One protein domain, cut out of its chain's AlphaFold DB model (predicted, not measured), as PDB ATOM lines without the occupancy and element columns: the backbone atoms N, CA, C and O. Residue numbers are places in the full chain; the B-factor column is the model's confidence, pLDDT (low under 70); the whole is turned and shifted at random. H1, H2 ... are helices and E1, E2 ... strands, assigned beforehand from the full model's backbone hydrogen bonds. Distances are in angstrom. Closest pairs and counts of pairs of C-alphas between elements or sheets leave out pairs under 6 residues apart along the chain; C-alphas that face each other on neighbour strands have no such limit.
ATOM      1  N   LYS A  40     196.526 233.934 157.555       93.19
ATOM      2  CA  LYS A  40     195.504 234.090 158.591       93.19
ATOM      3  C   LYS A  40     195.057 235.545 158.600       93.19
ATOM      4  O   LYS A  40     195.886 236.449 158.692       93.19
ATOM      5  N   ILE A  41     193.759 235.758 158.474       96.38
ATOM      6  CA  ILE A  41     193.136 237.072 158.378       96.38
ATOM      7  C   ILE A  41     192.169 237.194 159.546       96.38
ATOM      8  O   ILE A  41     191.296 236.343 159.718       96.38
ATOM      9  N   ALA A  42     192.332 238.243 160.345       96.69
ATOM     10  CA  ALA A  42     191.349 238.620 161.345       96.69
ATOM     11  C   ALA A  42     190.279 239.484 160.687       96.69
ATOM     12  O   ALA A  42     190.594 240.412 159.942       96.69
ATOM     13  N   VAL A  43     189.024 239.187 161.001       97.50
ATOM     14  CA  VAL A  43     187.894 240.082 160.772       97.50
ATOM     15  C   VAL A  43     187.286 240.354 162.137       97.50
ATOM     16  O   VAL A  43     186.750 239.442 162.769       97.50
ATOM     17  N   VAL A  44     187.413 241.594 162.590       97.56
ATOM     18  CA  VAL A  44     186.878 242.057 163.871       97.56
ATOM     19  C   VAL A  44     185.837 243.115 163.578       97.56
ATOM     20  O   VAL A  44     186.037 243.977 162.725       97.56
ATOM     21  N   GLU A  45     184.711 243.039 164.263       97.31
ATOM     22  CA  GLU A  45     183.631 243.994 164.126       97.31
ATOM     23  C   GLU A  45     183.354 244.649 165.473       97.31
ATOM     24  O   GLU A  45     183.211 243.962 166.489       97.31
ATOM     25  N   ALA A  46     183.256 245.972 165.469       96.75
ATOM     26  CA  ALA A  46     182.922 246.764 166.635       96.75
ATOM     27  C   ALA A  46     181.688 247.621 166.383       96.75
ATOM     28  O   ALA A  46     181.451 248.117 165.279       96.75
ATOM     29  N   TYR A  47     180.913 247.785 167.447       95.00
ATOM     30  CA  TYR A  47     179.733 248.616 167.474       95.00
ATOM     31  C   TYR A  47     179.689 249.435 168.765       95.00
ATOM     32  O   TYR A  47     179.619 248.873 169.861       95.00
ATOM     33  N   SER A  48     179.694 250.763 168.640       92.00
ATOM     34  CA  SER A  48     179.597 251.718 169.757       92.00
ATOM     35  C   SER A  48     180.593 251.432 170.896       92.00
ATOM     36  O   SER A  48     180.213 251.345 172.068       92.00
ATOM     37  N   GLY A  49     181.867 251.231 170.553       91.25
ATOM     38  CA  GLY A  49     182.962 251.022 171.503       91.25
ATOM     39  C   GLY A  49     183.059 249.601 172.056       91.25
ATOM     40  O   GLY A  49     183.748 249.393 173.053       91.25
ATOM     41  N   LYS A  50     182.349 248.630 171.468       94.44
ATOM     42  CA  LYS A  50     182.359 247.223 171.897       94.44
ATOM     43  C   LYS A  50     182.576 246.289 170.722       94.44
ATOM     44  O   LYS A  50     181.935 246.445 169.688       94.44
ATOM     45  N   ILE A  51     183.398 245.263 170.915       96.12
ATOM     46  CA  ILE A  51     183.561 244.193 169.930       96.12
ATOM     47  C   ILE A  51     182.297 243.326 169.904       96.12
ATOM     48  O   ILE A  51     181.890 242.771 170.925       96.12
ATOM     49  N   VAL A  52     181.663 243.237 168.734       95.38
ATOM     50  CA  VAL A  52     180.423 242.476 168.510       95.38
ATOM     51  C   VAL A  52     180.663 241.143 167.815       95.38
ATOM     52  O   VAL A  52     179.894 240.208 168.030       95.38
ATOM     53  N   ASP A  53     181.712 241.037 166.999       94.88
ATOM     54  CA  ASP A  53     182.079 239.796 166.318       94.88
ATOM     55  C   ASP A  53     183.591 239.730 166.086       94.88
ATOM     56  O   ASP A  53     184.255 240.747 165.876       94.88
ATOM     57  N   MET A  54     184.133 238.516 166.111       95.31
ATOM     58  CA  MET A  54     185.531 238.244 165.808       95.31
ATOM     59  C   MET A  54     185.650 236.868 165.160       95.31
ATOM     60  O   MET A  54     185.259 235.850 165.734       95.31
ATOM     61  N   LYS A  55     186.284 236.828 163.989       95.50
ATOM     62  CA  LYS A  55     186.597 235.581 163.288       95.50
ATOM     63  C   LYS A  55     187.989 235.618 162.675       95.50
ATOM     64  O   LYS A  55     188.480 236.665 162.256       95.50
ATOM     65  N   ILE A  56     188.600 234.441 162.584       95.56
ATOM     66  CA  ILE A  56     189.869 234.234 161.891       95.56
ATOM     67  C   ILE A  56     189.598 233.335 160.690       95.56
ATOM     68  O   ILE A  56     189.035 232.250 160.836       95.56
ATOM     69  N   VAL A  57     189.987 233.797 159.507       94.75
ATOM     70  CA  VAL A  57     189.779 233.103 158.233       94.75
ATOM     71  C   VAL A  57     191.127 232.896 157.555       94.75
ATOM     72  O   VAL A  57     192.018 233.735 157.649       94.75
ATOM     73  N   GLU A  58     191.293 231.769 156.871       92.38
ATOM     74  CA  GLU A  58     192.461 231.516 156.029       92.38
ATOM     75  C   GLU A  58     192.119 231.798 154.568       92.38
ATOM     76  O   GLU A  58     191.227 231.156 154.010       92.38
ATOM     77  N   GLY A  59     192.845 232.709 153.922       92.00
ATOM     78  CA  GLY A  59     192.545 233.056 152.535       92.00
ATOM     79  C   GLY A  59     193.383 234.193 151.974       92.00
ATOM     80  O   GLY A  59     194.468 234.499 152.484       92.00
ATOM     81  N   ASP A  60     192.867 234.779 150.897       93.00
ATOM     82  CA  ASP A  60     193.358 236.028 150.326       93.00
ATOM     83  C   ASP A  60     192.694 237.229 151.017       93.00
ATOM     84  O   ASP A  60     191.492 237.228 151.289       93.00
ATOM     85  N   LEU A  61     193.487 238.261 151.318       93.12
ATOM     86  CA  LEU A  61     193.007 239.436 152.045       93.12
ATOM     87  C   LEU A  61     191.927 240.185 151.259       93.12
ATOM     88  O   LEU A  61     190.929 240.604 151.840       93.12
ATOM     89  N   GLU A  62     192.105 240.353 149.949       93.94
ATOM     90  CA  GLU A  62     191.169 241.113 149.120       93.94
ATOM     91  C   GLU A  62     189.842 240.371 148.949       93.94
ATOM     92  O   GLU A  62     188.783 241.002 148.918       93.94
ATOM     93  N   GLU A  63     189.884 239.039 148.857       95.56
ATOM     94  CA  GLU A  63     188.681 238.199 148.844       95.56
ATOM     95  C   GLU A  63     187.902 238.335 150.156       95.56
ATOM     96  O   GLU A  63     186.715 238.669 150.127       95.56
ATOM     97  N   VAL A  64     188.574 238.208 151.308       96.38
ATOM     98  CA  VAL A  64     187.928 238.340 152.627       96.38
ATOM     99  C   VAL A  64     187.331 239.736 152.835       96.38
ATOM    100  O   VAL A  64     186.242 239.859 153.407       96.38
ATOM    101  N   VAL A  65     187.990 240.792 152.347       96.81
ATOM    102  CA  VAL A  65     187.450 242.161 152.393       96.81
ATOM    103  C   VAL A  65     186.171 242.270 151.563       96.81
ATOM    104  O   VAL A  65     185.171 242.783 152.064       96.81
ATOM    105  N   LYS A  66     186.159 241.759 150.325       97.44
ATOM    106  CA  LYS A  66     184.973 241.799 149.445       97.44
ATOM    107  C   LYS A  66     183.805 241.005 150.022       97.44
ATOM    108  O   LYS A  66     182.669 241.485 149.999       97.44
ATOM    109  N   GLU A  67     184.074 239.818 150.556       97.06
ATOM    110  CA  GLU A  67     183.061 238.984 151.210       97.06
ATOM    111  C   GLU A  67     182.479 239.682 152.441       97.06
ATOM    112  O   GLU A  67     181.259 239.765 152.600       97.06
ATOM    113  N   THR A  68     183.346 240.247 153.287       97.00
ATOM    114  CA  THR A  68     182.923 240.961 154.497       97.00
ATOM    115  C   THR A  68     182.125 242.215 154.152       97.00
ATOM    116  O   THR A  68     181.075 242.438 154.754       97.00
ATOM    117  N   ALA A  69     182.558 242.988 153.152       97.50
ATOM    118  CA  ALA A  69     181.831 244.156 152.664       97.50
ATOM    119  C   ALA A  69     180.444 243.776 152.137       97.50
ATOM    120  O   ALA A  69     179.455 244.387 152.526       97.50
ATOM    121  N   THR A  70     180.355 242.732 151.309       97.81
ATOM    122  CA  THR A  70     179.078 242.258 150.747       97.81
ATOM    123  C   THR A  70     178.108 241.829 151.847       97.81
ATOM    124  O   THR A  70     176.934 242.192 151.806       97.81
ATOM    125  N   ARG A  71     178.601 241.107 152.862       97.44
ATOM    126  CA  ARG A  71     177.808 240.721 154.036       97.44
ATOM    127  C   ARG A  71     177.282 241.947 154.787       97.44
ATOM    128  O   ARG A  71     176.089 242.032 155.047       97.44
ATOM    129  N   LEU A  72     178.152 242.906 155.111       96.62
ATOM    130  CA  LEU A  72     177.767 244.109 155.861       96.62
ATOM    131  C   LEU A  72     176.777 244.987 155.084       96.62
ATOM    132  O   LEU A  72     175.812 245.472 155.672       96.62
ATOM    133  N   LEU A  73     176.974 245.127 153.769       96.44
ATOM    134  CA  LEU A  73     176.042 245.812 152.869       96.44
ATOM    135  C   LEU A  73     174.649 245.175 152.880       96.44
ATOM    136  O   LEU A  73     173.656 245.893 152.822       96.44
ATOM    137  N   ALA A  74     174.572 243.843 152.924       96.25
ATOM    138  CA  ALA A  74     173.305 243.119 152.877       96.25
ATOM    139  C   ALA A  74     172.586 243.059 154.234       96.25
ATOM    140  O   ALA A  74     171.357 243.053 154.270       96.25
ATOM    141  N   GLU A  75     173.337 242.973 155.335       95.38
ATOM    142  CA  GLU A  75     172.785 242.634 156.655       95.38
ATOM    143  C   GLU A  75     172.689 243.817 157.624       95.38
ATOM    144  O   GLU A  75     171.820 243.798 158.496       95.38
ATOM    145  N   LYS A  76     173.585 244.810 157.525       94.56
ATOM    146  CA  LYS A  76     173.751 245.844 158.568       94.56
ATOM    147  C   LYS A  76     173.630 247.275 158.063       94.56
ATOM    148  O   LYS A  76     173.107 248.117 158.784       94.56
ATOM    149  N   TRP A  77     174.104 247.562 156.854       96.56
ATOM    150  CA  TRP A  77     174.102 248.928 156.341       96.56
ATOM    151  C   TRP A  77     172.688 249.427 156.018       96.56
ATOM    152  O   TRP A  77     171.909 248.755 155.338       96.56
ATOM    153  N   LEU A  78     172.382 250.647 156.465       93.62
ATOM    154  CA  LEU A  78     171.138 251.351 156.173       93.62
ATOM    155  C   LEU A  78     171.430 252.614 155.343       93.62
ATOM    156  O   LEU A  78     171.826 253.633 155.914       93.62
ATOM    157  N   PRO A  79     171.165 252.604 154.017       93.25
ATOM    158  CA  PRO A  79     171.485 253.727 153.123       93.25
ATOM    159  C   PRO A  79     170.790 255.049 153.469       93.25
ATOM    160  O   PRO A  79     171.174 256.104 152.981       93.25
ATOM    161  N   THR A  80     169.721 255.001 154.264       91.50
ATOM    162  CA  THR A  80     168.984 256.188 154.707       91.50
ATOM    163  C   THR A  80     169.613 256.875 155.917       91.50
ATOM    164  O   THR A  80     169.195 257.980 156.246       91.50
ATOM    165  N   LEU A  81     170.534 256.205 156.619       87.38
ATOM    166  CA  LEU A  81     171.112 256.684 157.877       87.38
ATOM    167  C   LEU A  81     172.593 257.026 157.758       87.38
ATOM    168  O   LEU A  81     173.026 257.985 158.389       87.38
ATOM    169  N   SER A  82     173.357 256.267 156.973       91.44
ATOM    170  CA  SER A  82     174.802 256.450 156.889       91.44
ATOM    171  C   SER A  82     175.357 256.140 155.509       91.44
ATOM    172  O   SER A  82     174.782 255.365 154.739       91.44
ATOM    173  N   ASP A  83     176.541 256.679 155.243       91.94
ATOM    174  CA  ASP A  83     177.366 256.242 154.127       91.94
ATOM    175  C   ASP A  83     177.991 254.870 154.418       91.94
ATOM    176  O   ASP A  83     178.123 254.452 155.572       91.94
ATOM    177  N   PHE A  84     178.366 254.163 153.351       95.81
ATOM    178  CA  PHE A  84     179.151 252.933 153.431       95.81
ATOM    179  C   PHE A  84     180.527 253.182 152.832       95.81
ATOM    180  O   PHE A  84     180.654 253.416 151.625       95.81
ATOM    181  N   VAL A  85     181.559 253.127 153.668       95.75
ATOM    182  CA  VAL A  85     182.918 253.510 153.276       95.75
ATOM    183  C   VAL A  85     183.875 252.361 153.557       95.75
ATOM    184  O   VAL A  85     183.894 251.801 154.649       95.75
ATOM    185  N   ILE A  86     184.692 252.021 152.560       97.50
ATOM    186  CA  ILE A  86     185.812 251.092 152.714       97.50
ATOM    187  C   ILE A  86     187.097 251.908 152.637       97.50
ATOM    188  O   ILE A  86     187.438 252.449 151.582       97.50
ATOM    189  N   LEU A  87     187.812 251.977 153.750       96.81
ATOM    190  CA  LEU A  87     189.094 252.650 153.874       96.81
ATOM    191  C   LEU A  87     190.208 251.613 153.865       96.81
ATOM    192  O   LEU A  87     190.111 250.557 154.491       96.81
ATOM    193  N   ARG A  88     191.282 251.929 153.147       96.69
ATOM    194  CA  ARG A  88     192.523 251.166 153.187       96.69
ATOM    195  C   ARG A  88     193.537 251.960 153.991       96.69
ATOM    196  O   ARG A  88     193.851 253.089 153.626       96.69
ATOM    197  N   ASP A  89     194.074 251.323 155.014       96.12
ATOM    198  CA  ASP A  89     195.020 251.902 155.952       96.12
ATOM    199  C   ASP A  89     196.132 250.891 156.292       96.12
ATOM    200  O   ASP A  89     196.264 249.829 155.660       96.12
ATOM    201  N   THR A  90     196.962 251.219 157.274       94.94
ATOM    202  CA  THR A  90     198.008 250.356 157.814       94.94
ATOM    203  C   THR A  90     197.906 250.254 159.327       94.94
ATOM    204  O   THR A  90     197.812 251.264 160.013       94.94
ATOM    205  N   LEU A  91     197.982 249.031 159.843       94.69
ATOM    206  CA  LEU A  91     198.096 248.753 161.269       94.69
ATOM    207  C   LEU A  91     199.575 248.623 161.635       94.69
ATOM    208  O   LEU A  91     200.234 247.668 161.215       94.69
ATOM    209  N   ASP A  92     200.088 249.564 162.419       93.38
ATOM    210  CA  ASP A  92     201.443 249.481 162.956       93.38
ATOM    211  C   ASP A  92     201.448 248.627 164.227       93.38
ATOM    212  O   ASP A  92     200.830 248.974 165.229       93.38
ATOM    213  N   VAL A  93     202.156 247.496 164.185       93.56
ATOM    214  CA  VAL A  93     202.280 246.578 165.324       93.56
ATOM    215  C   VAL A  93     203.672 246.640 165.930       93.56
ATOM    216  O   VAL A  93     204.683 246.594 165.220       93.56
ATOM    217  N   GLU A  94     203.732 246.684 167.260       92.25
ATOM    218  CA  GLU A  94     204.983 246.602 168.007       92.25
ATOM    219  C   GLU A  94     205.386 245.142 168.269       92.25
ATOM    220  O   GLU A  94     204.612 244.279 168.708       92.25
ATOM    221  N   LEU A  95     206.651 244.845 167.987       92.00
ATOM    222  CA  LEU A  95     207.253 243.526 168.085       92.00
ATOM    223  C   LEU A  95     208.406 243.563 169.094       92.00
ATOM    224  O   LEU A  95     209.328 244.370 168.970       92.00
ATOM    225  N   LYS A  96     208.400 242.645 170.063       91.50
ATOM    226  CA  LYS A  96     209.500 242.484 171.027       91.50
ATOM    227  C   LYS A  96     210.613 241.639 170.409       91.50
ATOM    228  O   LYS A  96     210.348 240.586 169.835       91.50
ATOM    229  N   LEU A  97     211.858 242.092 170.528       89.00
ATOM    230  CA  LEU A  97     213.049 241.361 170.090       89.00
ATOM    231  C   LEU A  97     213.556 240.433 171.216       89.00
ATOM    232  O   LEU A  97     213.485 240.816 172.385       89.00
ATOM    233  N   PRO A  98     214.132 239.256 170.897       88.31
ATOM    234  CA  PRO A  98     214.349 238.705 169.555       88.31
ATOM    235  C   PRO A  98     213.090 238.052 168.958       88.31
ATOM    236  O   PRO A  98     212.348 237.377 169.661       88.31
ATOM    237  N   LEU A  99     212.895 238.211 167.643       88.31
ATOM    238  CA  LEU A  99     211.838 237.514 166.898       88.31
ATOM    239  C   LEU A  99     212.265 236.089 166.556       88.31
ATOM    240  O   LEU A  99     213.441 235.835 166.276       88.31
ATOM    241  N   SER A 100     211.299 235.176 166.503       91.00
ATOM    242  CA  SER A 100     211.513 233.859 165.906       91.00
ATOM    243  C   SER A 100     211.764 233.972 164.394       91.00
ATOM    244  O   SER A 100     211.384 234.945 163.738       91.00
ATOM    245  N   ASN A 101     212.401 232.953 163.809       89.31
ATOM    246  CA  ASN A 101     212.667 232.920 162.365       89.31
ATOM    247  C   ASN A 101     211.379 232.983 161.524       89.31
ATOM    248  O   ASN A 101     211.376 233.559 160.432       89.31
ATOM    249  N   GLU A 102     210.295 232.394 162.028       89.06
ATOM    250  CA  GLU A 102     208.994 232.372 161.359       89.06
ATOM    251  C   GLU A 102     208.329 233.754 161.398       89.06
ATOM    252  O   GLU A 102     207.949 234.278 160.349       89.06
ATOM    253  N   GLU A 103     208.305 234.402 162.570       88.25
ATOM    254  CA  GLU A 103     207.817 235.781 162.729       88.25
ATOM    255  C   GLU A 103     208.607 236.750 161.853       88.25
ATOM    256  O   GLU A 103     208.028 237.551 161.121       88.25
ATOM    257  N   PHE A 104     209.938 236.653 161.864       90.31
ATOM    258  CA  PHE A 104     210.777 237.510 161.035       90.31
ATOM    259  C   PHE A 104     210.447 237.344 159.549       90.31
ATOM    260  O   PHE A 104     210.301 238.333 158.830       90.31
ATOM    261  N   SER A 105     210.283 236.102 159.084       90.31
ATOM    262  CA  SER A 105     209.921 235.813 157.691       90.31
ATOM    263  C   SER A 105     208.543 236.368 157.327       90.31
ATOM    264  O   SER A 105     208.359 236.868 156.214       90.31
ATOM    265  N   PHE A 106     207.595 236.323 158.265       90.44
ATOM    266  CA  PHE A 106     206.266 236.895 158.098       90.44
ATOM    267  C   PHE A 106     206.311 238.429 158.018       90.44
ATOM    268  O   PHE A 106     205.907 238.988 156.992       90.44
ATOM    269  N   TYR A 107     206.838 239.094 159.053       91.50
ATOM    270  CA  TYR A 107     206.804 240.556 159.209       91.50
ATOM    271  C   TYR A 107     207.761 241.291 158.272       91.50
ATOM    272  O   TYR A 107     207.495 242.433 157.900       91.50
ATOM    273  N   LYS A 108     208.835 240.649 157.794       90.75
ATOM    274  CA  LYS A 108     209.745 241.243 156.796       90.75
ATOM    275  C   LYS A 108     209.023 241.682 155.515       90.75
ATOM    276  O   LYS A 108     209.501 242.579 154.825       90.75
ATOM    277  N   ARG A 109     207.873 241.076 155.198       90.69
ATOM    278  CA  ARG A 109     207.028 241.444 154.047       90.69
ATOM    279  C   ARG A 109     206.255 242.751 154.258       90.69
ATOM    280  O   ARG A 109     205.794 243.340 153.288       90.69
ATOM    281  N   PHE A 110     206.157 243.209 155.503       92.06
ATOM    282  CA  PHE A 110     205.306 244.303 155.962       92.06
ATOM    283  C   PHE A 110     206.135 245.456 156.543       92.06
ATOM    284  O   PHE A 110     205.888 245.931 157.645       92.06
ATOM    285  N   ASN A 111     207.160 245.891 155.802       90.31
ATOM    286  CA  ASN A 111     207.990 247.050 156.154       90.31
ATOM    287  C   ASN A 111     208.571 247.003 157.584       90.31
ATOM    288  O   ASN A 111     208.526 247.995 158.307       90.31
ATOM    289  N   LEU A 112     209.115 245.849 157.984       92.06
ATOM    290  CA  LEU A 112     209.726 245.653 159.300       92.06
ATOM    291  C   LEU A 112     210.870 246.653 159.544       92.06
ATOM    292  O   LEU A 112     211.886 246.636 158.842       92.06
ATOM    293  N   LYS A 113     210.724 247.483 160.576       92.12
ATOM    294  CA  LYS A 113     211.702 248.482 161.019       92.12
ATOM    295  C   LYS A 113     212.124 248.197 162.449       92.12
ATOM    296  O   LYS A 113     211.322 247.813 163.288       92.12
ATOM    297  N   LYS A 114     213.400 248.414 162.748       91.75
ATOM    298  CA  LYS A 114     213.886 248.397 164.127       91.75
ATOM    299  C   LYS A 114     213.686 249.789 164.725       91.75
ATOM    300  O   LYS A 114     214.160 250.750 164.125       91.75
ATOM    301  N   ILE A 115     212.997 249.877 165.862       91.75
ATOM    302  CA  ILE A 115     212.817 251.134 166.602       91.75
ATOM    303  C   ILE A 115     213.964 251.265 167.604       91.75
ATOM    304  O   ILE A 115     214.786 252.168 167.490       91.75
ATOM    305  N   ASP A 116     214.088 250.280 168.497       90.50
ATOM    306  CA  ASP A 116     215.039 250.283 169.610       90.50
ATOM    307  C   ASP A 116     215.851 248.984 169.676       90.50
ATOM    308  O   ASP A 116     215.699 248.068 168.864       90.50
ATOM    309  N   ALA A 117     216.731 248.868 170.676       87.31
ATOM    310  CA  ALA A 117     217.477 247.637 170.941       87.31
ATOM    311  C   ALA A 117     216.559 246.419 171.165       87.31
ATOM    312  O   ALA A 117     216.917 245.319 170.742       87.31
ATOM    313  N   ASN A 118     215.380 246.646 171.756       92.75
ATOM    314  CA  ASN A 118     214.452 245.602 172.196       92.75
ATOM    315  C   ASN A 118     213.130 245.572 171.411       92.75
ATOM    316  O   ASN A 118     212.338 244.657 171.626       92.75
ATOM    317  N   THR A 119     212.896 246.527 170.505       93.00
ATOM    318  CA  THR A 119     211.590 246.702 169.849       93.00
ATOM    319  C   THR A 119     211.742 246.945 168.351       93.00
ATOM    320  O   THR A 119     212.633 247.670 167.896       93.00
ATOM    321  N   ALA A 120     210.854 246.343 167.571       93.25
ATOM    322  CA  ALA A 120     210.689 246.568 166.141       93.25
ATOM    323  C   ALA A 120     209.219 246.887 165.837       93.25
ATOM    324  O   ALA A 120     208.345 246.500 166.602       93.25
ATOM    325  N   SER A 121     208.943 247.562 164.726       93.62
ATOM    326  CA  SER A 121     207.586 247.780 164.219       93.62
ATOM    327  C   SER A 121     207.405 247.195 162.828       93.62
ATOM    328  O   SER A 121     208.347 247.142 162.031       93.62
ATOM    329  N   ALA A 122     206.189 246.749 162.532       95.00
ATOM    330  CA  ALA A 122     205.780 246.319 161.200       95.00
ATOM    331  C   ALA A 122     204.431 246.947 160.843       95.00
ATOM    332  O   ALA A 122     203.578 247.090 161.712       95.00
ATOM    333  N   SER A 123     204.242 247.282 159.568       94.81
ATOM    334  CA  SER A 123     203.030 247.934 159.060       94.81
ATOM    335  C   SER A 123     202.201 246.926 158.266       94.81
ATOM    336  O   SER A 123     202.497 246.633 157.101       94.81
ATOM    337  N   LEU A 124     201.181 246.362 158.906       94.94
ATOM    338  CA  LEU A 124     200.279 245.374 158.320       94.94
ATOM    339  C   LEU A 124     199.184 246.072 157.494       94.94
ATOM    340  O   LEU A 124     198.732 247.151 157.871       94.94
ATOM    341  N   PRO A 125     198.737 245.497 156.365       95.81
ATOM    342  CA  PRO A 125     197.639 246.070 155.594       95.81
ATOM    343  C   PRO A 125     196.324 245.965 156.373       95.81
ATOM    344  O   PRO A 125     195.931 244.869 156.769       95.81
ATOM    345  N   LEU A 126     195.636 247.093 156.533       96.88
ATOM    346  CA  LEU A 126     194.374 247.202 157.252       96.88
ATOM    347  C   LEU A 126     193.276 247.696 156.307       96.88
ATOM    348  O   LEU A 126     193.474 248.632 155.533       96.88
ATOM    349  N   TYR A 127     192.104 247.080 156.380       98.00
ATOM    350  CA  TYR A 127     190.887 247.591 155.764       98.00
ATOM    351  C   TYR A 127     189.865 247.884 156.848       98.00
ATOM    352  O   TYR A 127     189.569 247.012 157.662       98.00
ATOM    353  N   LEU A 128     189.316 249.093 156.833       97.44
ATOM    354  CA  LEU A 128     188.222 249.506 157.701       97.44
ATOM    355  C   LEU A 128     186.964 249.649 156.852       97.44
ATOM    356  O   LEU A 128     186.971 250.328 155.830       97.44
ATOM    357  N   ILE A 129     185.892 248.989 157.263       97.81
ATOM    358  CA  ILE A 129     184.578 249.094 156.641       97.81
ATOM    359  C   ILE A 129     183.668 249.793 157.635       97.81
ATOM    360  O   ILE A 129     183.239 249.182 158.614       97.81
ATOM    361  N   VAL A 130     183.380 251.061 157.371       96.75
ATOM    362  CA  VAL A 130     182.395 251.836 158.121       96.75
ATOM    363  C   VAL A 130     181.039 251.589 157.477       96.75
ATOM    364  O   VAL A 130     180.840 251.889 156.298       96.75
ATOM    365  N   TYR A 131     180.127 250.998 158.244       95.88
ATOM    366  CA  TYR A 131     178.773 250.683 157.785       95.88
ATOM    367  C   TYR A 131     177.692 251.430 158.568       95.88
ATOM    368  O   TYR A 131     176.538 251.407 158.155       95.88
ATOM    369  N   GLU A 132     178.039 252.075 159.683       94.69
ATOM    370  CA  GLU A 132     177.139 252.966 160.409       94.69
ATOM    371  C   GLU A 132     177.924 254.144 160.979       94.69
ATOM    372  O   GLU A 132     178.832 253.968 161.794       94.69
ATOM    373  N   SER A 133     177.538 255.346 160.571       92.00
ATOM    374  CA  SER A 133     178.098 256.607 161.038       92.00
ATOM    375  C   SER A 133     176.957 257.564 161.341       92.00
ATOM    376  O   SER A 133     175.992 257.638 160.576       92.00
ATOM    377  N   LEU A 134     177.039 258.262 162.470       89.38
ATOM    378  CA  LEU A 134     176.056 259.259 162.862       89.38
ATOM    379  C   LEU A 134     176.625 260.657 162.765       89.38
ATOM    380  O   LEU A 134     177.704 260.944 163.274       89.38
ATOM    381  N   LYS A 135     175.817 261.551 162.208       86.06
ATOM    382  CA  LYS A 135     176.080 262.980 162.245       86.06
ATOM    383  C   LYS A 135     175.823 263.516 163.658       86.06
ATOM    384  O   LYS A 135     174.682 263.470 164.120       86.06
ATOM    385  N   ILE A 136     176.869 263.994 164.330       85.88
ATOM    386  CA  ILE A 136     176.770 264.632 165.655       85.88
ATOM    387  C   ILE A 136     176.531 266.133 165.493       85.88
ATOM    388  O   ILE A 136     175.621 266.684 166.110       85.88
ATOM    389  N   SER A 137     177.303 266.783 164.621       86.00
ATOM    390  CA  SER A 137     177.196 268.213 164.307       86.00
ATOM    391  C   SER A 137     177.270 268.433 162.791       86.00
ATOM    392  O   SER A 137     177.285 267.467 162.030       86.00
ATOM    393  N   GLU A 138     177.255 269.678 162.305       81.56
ATOM    394  CA  GLU A 138     177.277 269.941 160.856       81.56
ATOM    395  C   GLU A 138     178.495 269.332 160.145       81.56
ATOM    396  O   GLU A 138     178.317 268.796 159.043       81.56
ATOM    397  N   ASP A 139     179.648 269.321 160.820       83.75
ATOM    398  CA  ASP A 139     180.949 268.884 160.297       83.75
ATOM    399  C   ASP A 139     181.506 267.620 160.982       83.75
ATOM    400  O   ASP A 139     182.522 267.081 160.543       83.75
ATOM    401  N   GLU A 140     180.855 267.124 162.039       85.88
ATOM    402  CA  GLU A 140     181.342 265.987 162.822       85.88
ATOM    403  C   GLU A 140     180.474 264.742 162.639       85.88
ATOM    404  O   GLU A 140     179.257 264.745 162.871       85.88
ATOM    405  N   TYR A 141     181.144 263.653 162.272       86.25
ATOM    406  CA  TYR A 141     180.569 262.323 162.169       86.25
ATOM    407  C   TYR A 141     181.248 261.398 163.162       86.25
ATOM    408  O   TYR A 141     182.458 261.458 163.371       86.25
ATOM    409  N   HIS A 142     180.449 260.524 163.752       90.56
ATOM    410  CA  HIS A 142     180.923 259.501 164.654       90.56
ATOM    411  C   HIS A 142     180.547 258.124 164.131       90.56
ATOM    412  O   HIS A 142     179.368 257.760 164.048       90.56
ATOM    413  N   ASP A 143     181.579 257.355 163.811       93.50
ATOM    414  CA  ASP A 143     181.459 256.007 163.291       93.50
ATOM    415  C   ASP A 143     181.086 255.048 164.420       93.50
ATOM    416  O   ASP A 143     181.886 254.726 165.299       93.50
ATOM    417  N   ARG A 144     179.841 254.574 164.400       93.44
ATOM    418  CA  ARG A 144     179.343 253.619 165.391       93.44
ATOM    419  C   ARG A 144     179.690 252.193 165.024       93.44
ATOM    420  O   ARG A 144     180.018 251.422 165.918       93.44
ATOM    421  N   GLY A 145     179.562 251.839 163.747       95.50
ATOM    422  CA  GLY A 145     179.712 250.478 163.245       95.50
ATOM    423  C   GLY A 145     180.886 250.373 162.284       95.50
ATOM    424  O   GLY A 145     180.802 250.851 161.149       95.50
ATOM    425  N   ILE A 146     181.961 249.723 162.734       97.06
ATOM    426  CA  ILE A 146     183.186 249.535 161.951       97.06
ATOM    427  C   ILE A 146     183.595 248.062 161.983       97.06
ATOM    428  O   ILE A 146     183.601 247.421 163.033       97.06
ATOM    429  N   ALA A 147     183.981 247.523 160.830       97.56
ATOM    430  CA  ALA A 147     184.689 246.250 160.739       97.56
ATOM    431  C   ALA A 147     186.132 246.466 160.284       97.56
ATOM    432  O   ALA A 147     186.368 247.114 159.266       97.56
ATOM    433  N   ALA A 148     187.089 245.884 161.000       97.50
ATOM    434  CA  ALA A 148     188.496 245.886 160.639       97.50
ATOM    435  C   ALA A 148     188.931 244.516 160.113       97.50
ATOM    436  O   ALA A 148     188.649 243.479 160.721       97.50
ATOM    437  N   ILE A 149     189.638 244.517 158.985       97.94
ATOM    438  CA  ILE A 149     190.187 243.319 158.351       97.94
ATOM    439  C   ILE A 149     191.688 243.503 158.151       97.94
ATOM    440  O   ILE A 149     192.120 244.441 157.481       97.94
ATOM    441  N   SER A 150     192.485 242.598 158.713       96.88
ATOM    442  CA  SER A 150     193.946 242.641 158.605       96.88
ATOM    443  C   SER A 150     194.548 241.239 158.615       96.88
ATOM    444  O   SER A 150     193.947 240.279 159.106       96.88
ATOM    445  N   VAL A 151     195.753 241.112 158.061       94.56
ATOM    446  CA  VAL A 151     196.536 239.875 158.153       94.56
ATOM    447  C   VAL A 151     197.156 239.792 159.541       94.56
ATOM    448  O   VAL A 151     197.783 240.746 159.988       94.56
ATOM    449  N   ILE A 152     197.040 238.639 160.193       93.12
ATOM    450  CA  ILE A 152     197.537 238.425 161.555       93.12
ATOM    451  C   ILE A 152     198.549 237.283 161.614       93.12
ATOM    452  O   ILE A 152     198.495 236.335 160.822       93.12
ATOM    453  N   TYR A 153     199.456 237.355 162.587       91.00
ATOM    454  CA  TYR A 153     200.348 236.243 162.924       91.00
ATOM    455  C   TYR A 153     200.273 235.890 164.409       91.00
ATOM    456  O   TYR A 153     200.134 234.711 164.745       91.00
ATOM    457  N   ARG A 154     200.323 236.896 165.290       91.00
ATOM    458  CA  ARG A 154     200.245 236.731 166.750       91.00
ATOM    459  C   ARG A 154     198.869 237.122 167.272       91.00
ATOM    460  O   ARG A 154     198.148 237.891 166.648       91.00
ATOM    461  N   GLU A 155     198.556 236.649 168.473       89.81
ATOM    462  CA  GLU A 155     197.367 237.078 169.216       89.81
ATOM    463  C   GLU A 155     197.414 238.577 169.548       89.81
ATOM    464  O   GLU A 155     196.423 239.270 169.358       89.81
ATOM    465  N   GLY A 156     198.592 239.115 169.885       90.44
ATOM    466  CA  GLY A 156     198.762 240.553 170.125       90.44
ATOM    467  C   GLY A 156     198.454 241.444 168.913       90.44
ATOM    468  O   GLY A 156     198.108 242.606 169.086       90.44
ATOM    469  N   ASP A 157     198.519 240.915 167.685       92.44
ATOM    470  CA  ASP A 157     198.116 241.681 166.495       92.44
ATOM    471  C   ASP A 157     196.583 241.859 166.451       92.44
ATOM    472  O   ASP A 157     196.076 242.855 165.940       92.44
ATOM    473  N   ILE A 158     195.843 240.888 166.999       94.06
ATOM    474  CA  ILE A 158     194.383 240.935 167.136       94.06
ATOM    475  C   ILE A 158     194.000 241.912 168.246       94.06
ATOM    476  O   ILE A 158     193.081 242.703 168.065       94.06
ATOM    477  N   GLU A 159     194.712 241.875 169.375       93.88
ATOM    478  CA  GLU A 159     194.486 242.795 170.495       93.88
ATOM    479  C   GLU A 159     194.630 244.255 170.052       93.88
ATOM    480  O   GLU A 159     193.770 245.075 170.371       93.88
ATOM    481  N   GLU A 160     195.651 244.574 169.251       93.94
ATOM    482  CA  GLU A 160     195.835 245.931 168.718       93.94
ATOM    483  C   GLU A 160     194.697 246.335 167.768       93.94
ATOM    484  O   GLU A 160     194.201 247.459 167.818       93.94
ATOM    485  N   LEU A 161     194.217 245.396 166.945       94.69
ATOM    486  CA  LEU A 161     193.072 245.616 166.061       94.69
ATOM    487  C   LEU A 161     191.782 245.890 166.851       94.69
ATOM    488  O   LEU A 161     191.019 246.792 166.505       94.69
ATOM    489  N   MET A 162     191.542 245.117 167.914       95.31
ATOM    490  CA  MET A 162     190.402 245.307 168.812       95.31
ATOM    491  C   MET A 162     190.492 246.657 169.516       95.31
ATOM    492  O   MET A 162     189.513 247.396 169.529       95.31
ATOM    493  N   ARG A 163     191.672 247.010 170.032       94.94
ATOM    494  CA  ARG A 163     191.905 248.292 170.698       94.94
ATOM    495  C   ARG A 163     191.628 249.472 169.763       94.94
ATOM    496  O   ARG A 163     190.895 250.380 170.144       94.94
ATOM    497  N   LEU A 164     192.140 249.424 168.530       94.25
ATOM    498  CA  LEU A 164     191.885 250.440 167.501       94.25
ATOM    499  C   LEU A 164     190.386 250.605 167.227       94.25
ATOM    500  O   LEU A 164     189.875 251.723 167.128       94.25
ATOM    501  N   LEU A 165     189.661 249.493 167.112       94.81
ATOM    502  CA  LEU A 165     188.221 249.513 166.870       94.81
ATOM    503  C   LEU A 165     187.422 250.030 168.071       94.81
ATOM    504  O   LEU A 165     186.472 250.795 167.902       94.81
ATOM    505  N   GLU A 166     187.792 249.635 169.287       94.31
ATOM    506  CA  GLU A 166     187.142 250.114 170.507       94.31
ATOM    507  C   GLU A 166     187.364 251.607 170.725       94.31
ATOM    508  O   GLU A 166     186.447 252.284 171.176       94.31
ATOM    509  N   GLU A 167     188.559 252.120 170.422       92.19
ATOM    510  CA  GLU A 167     188.877 253.547 170.517       92.19
ATOM    511  C   GLU A 167     188.144 254.357 169.442       92.19
ATOM    512  O   GLU A 167     187.523 255.365 169.774       92.19
ATOM    513  N   SER A 168     188.144 253.899 168.186       89.12
ATOM    514  CA  SER A 168     187.492 254.618 167.075       89.12
ATOM    515  C   SER A 168     185.966 254.653 167.178       89.12
ATOM    516  O   SER A 168     185.355 255.667 166.852       89.12
ATOM    517  N   THR A 169     185.343 253.576 167.666       91.12
ATOM    518  CA  THR A 169     183.876 253.487 167.798       91.12
ATOM    519  C   THR A 169     183.343 253.956 169.147       91.12
ATOM    520  O   THR A 169     182.134 253.907 169.390       91.12
ATOM    521  N   ARG A 170     184.217 254.383 170.067       89.19
ATOM    522  CA  ARG A 170     183.787 254.905 171.366       89.19
ATOM    523  C   ARG A 170     183.054 256.216 171.151       89.19
ATOM    524  O   ARG A 170     183.618 257.143 170.578       89.19
ATOM    525  N   ALA A 171     181.822 256.295 171.653       77.19
ATOM    526  CA  ALA A 171     181.073 257.542 171.643       77.19
ATOM    527  C   ALA A 171     181.952 258.663 172.215       77.19
ATOM    528  O   ALA A 171     182.569 258.441 173.267       77.19
ATOM    529  N   PRO A 172     182.023 259.835 171.558       67.44
ATOM    530  CA  PRO A 172     182.695 260.969 172.156       67.44
ATOM    531  C   PRO A 172     182.014 261.203 173.500       67.44
ATOM    532  O   PRO A 172     180.791 261.357 173.579       67.44
TER     533      PRO A 172
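Overview. This is residues 40 to 172 of the 203 residues of a protein of Fervidicoccus fontis (UniProt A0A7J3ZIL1). A twisted sheet of five strands curls round the helix H3 on one face, and the helix H1 covers part of the opposite face, giving three layers. The long strands E3 and E4 run on together past the other strands and make much of the length; the short helix H2 sits near the far part of this pair. The printed part has 133 residues with three named helices and five named strands, in the order E1, E2, H1, E3, H2, E4, E5, H3, and its class is mixed, helices and strands. The sheet's order is E2, E1, E5, E4, E3, antiparallel throughout. The whole is compact, with a radius of gyration of the C-alphas of 16.0 A, yet elongated in outline, spanning 50 by 31 by 21 A.

Arrangement. E1, residues 40 to 47, and E2, residues 50 to 59, form a hairpin, antiparallel at 160 degrees, with N 43 and O 55 2.9 A apart, within hydrogen-bond range. On the other side of E1 is E5, residues 141 to 151, antiparallel at 167 degrees, with N 44 and O 148 at 2.9 A. E5 forms a second hairpin with E4, residues 119 to 135, antiparallel at 141 degrees, with N 129 and O 147 at 2.8 A. E4 bends by 79 degrees at residue 131 and E5 by 68 degrees at residue 144; beyond the bends they stay neighbours, with N 142 and O 134 at 2.8 A. E3, residues 85 to 96, is the antiparallel neighbour of E4 at 150 degrees, with N 91 and O 124 at 2.8 A; E2 and E3 are the edge strands. From edge to edge the strands' lines turn by 83 degrees. H1, residues 61 to 75, is on the sheet; its closest C-alphas to E5 are those of Val 65 and Ile 149, 6.7 A apart. H3, residues 155 to 168, is on the sheet on the opposite face, and the sheet curls round it; its closest C-alphas to E1 are Leu 165 and Ala 46, 6.0 A apart, and to E3 Asp 157 and Val 93, 6.5 A. H2, residues 101 to 107, is on the sheet at a height over the sheet of 11.3 A and only just stands up from it, its line rising 42 degrees; its closest C-alphas to E4 are those of Tyr 107 and Ala 122, 6.2 A apart. The three helices are apart from one another. In H1, H2 and H3 every O i to N i+4 pair is within hydrogen-bond range.

Along the chain. E1 begins at C-alpha 40, (195.504, 234.090, 158.591), and is 23.2 A long; E2 measures 26.1 A. H1 follows with 21.0 A. E3 is 33.8 A long and ends at C-alpha 96, (209.500, 242.484, 171.027). H2 has seven residues. Residues 113 to 114 then pair, antiparallel, with residues 120 to 121 of E4. E4 is the longest strand, 39.8 A from first to last C-alpha, and E5 measures 27.8 A. H3, 20.2 A long, ends at C-alpha 168, (187.492, 254.618, 167.075).

Size, cuts and confidence. The two C-alphas farthest apart are those of Thr 80 and Ala 117, 51.8 A. The printed part has no cut. The link from H2 to E4, with 11 residues, is long; that from H1 to E3, with 9, is short, and the others are tight. The mean pLDDT of the printed part is 93.0, and the model's confidence is low, under 70, at residue 172.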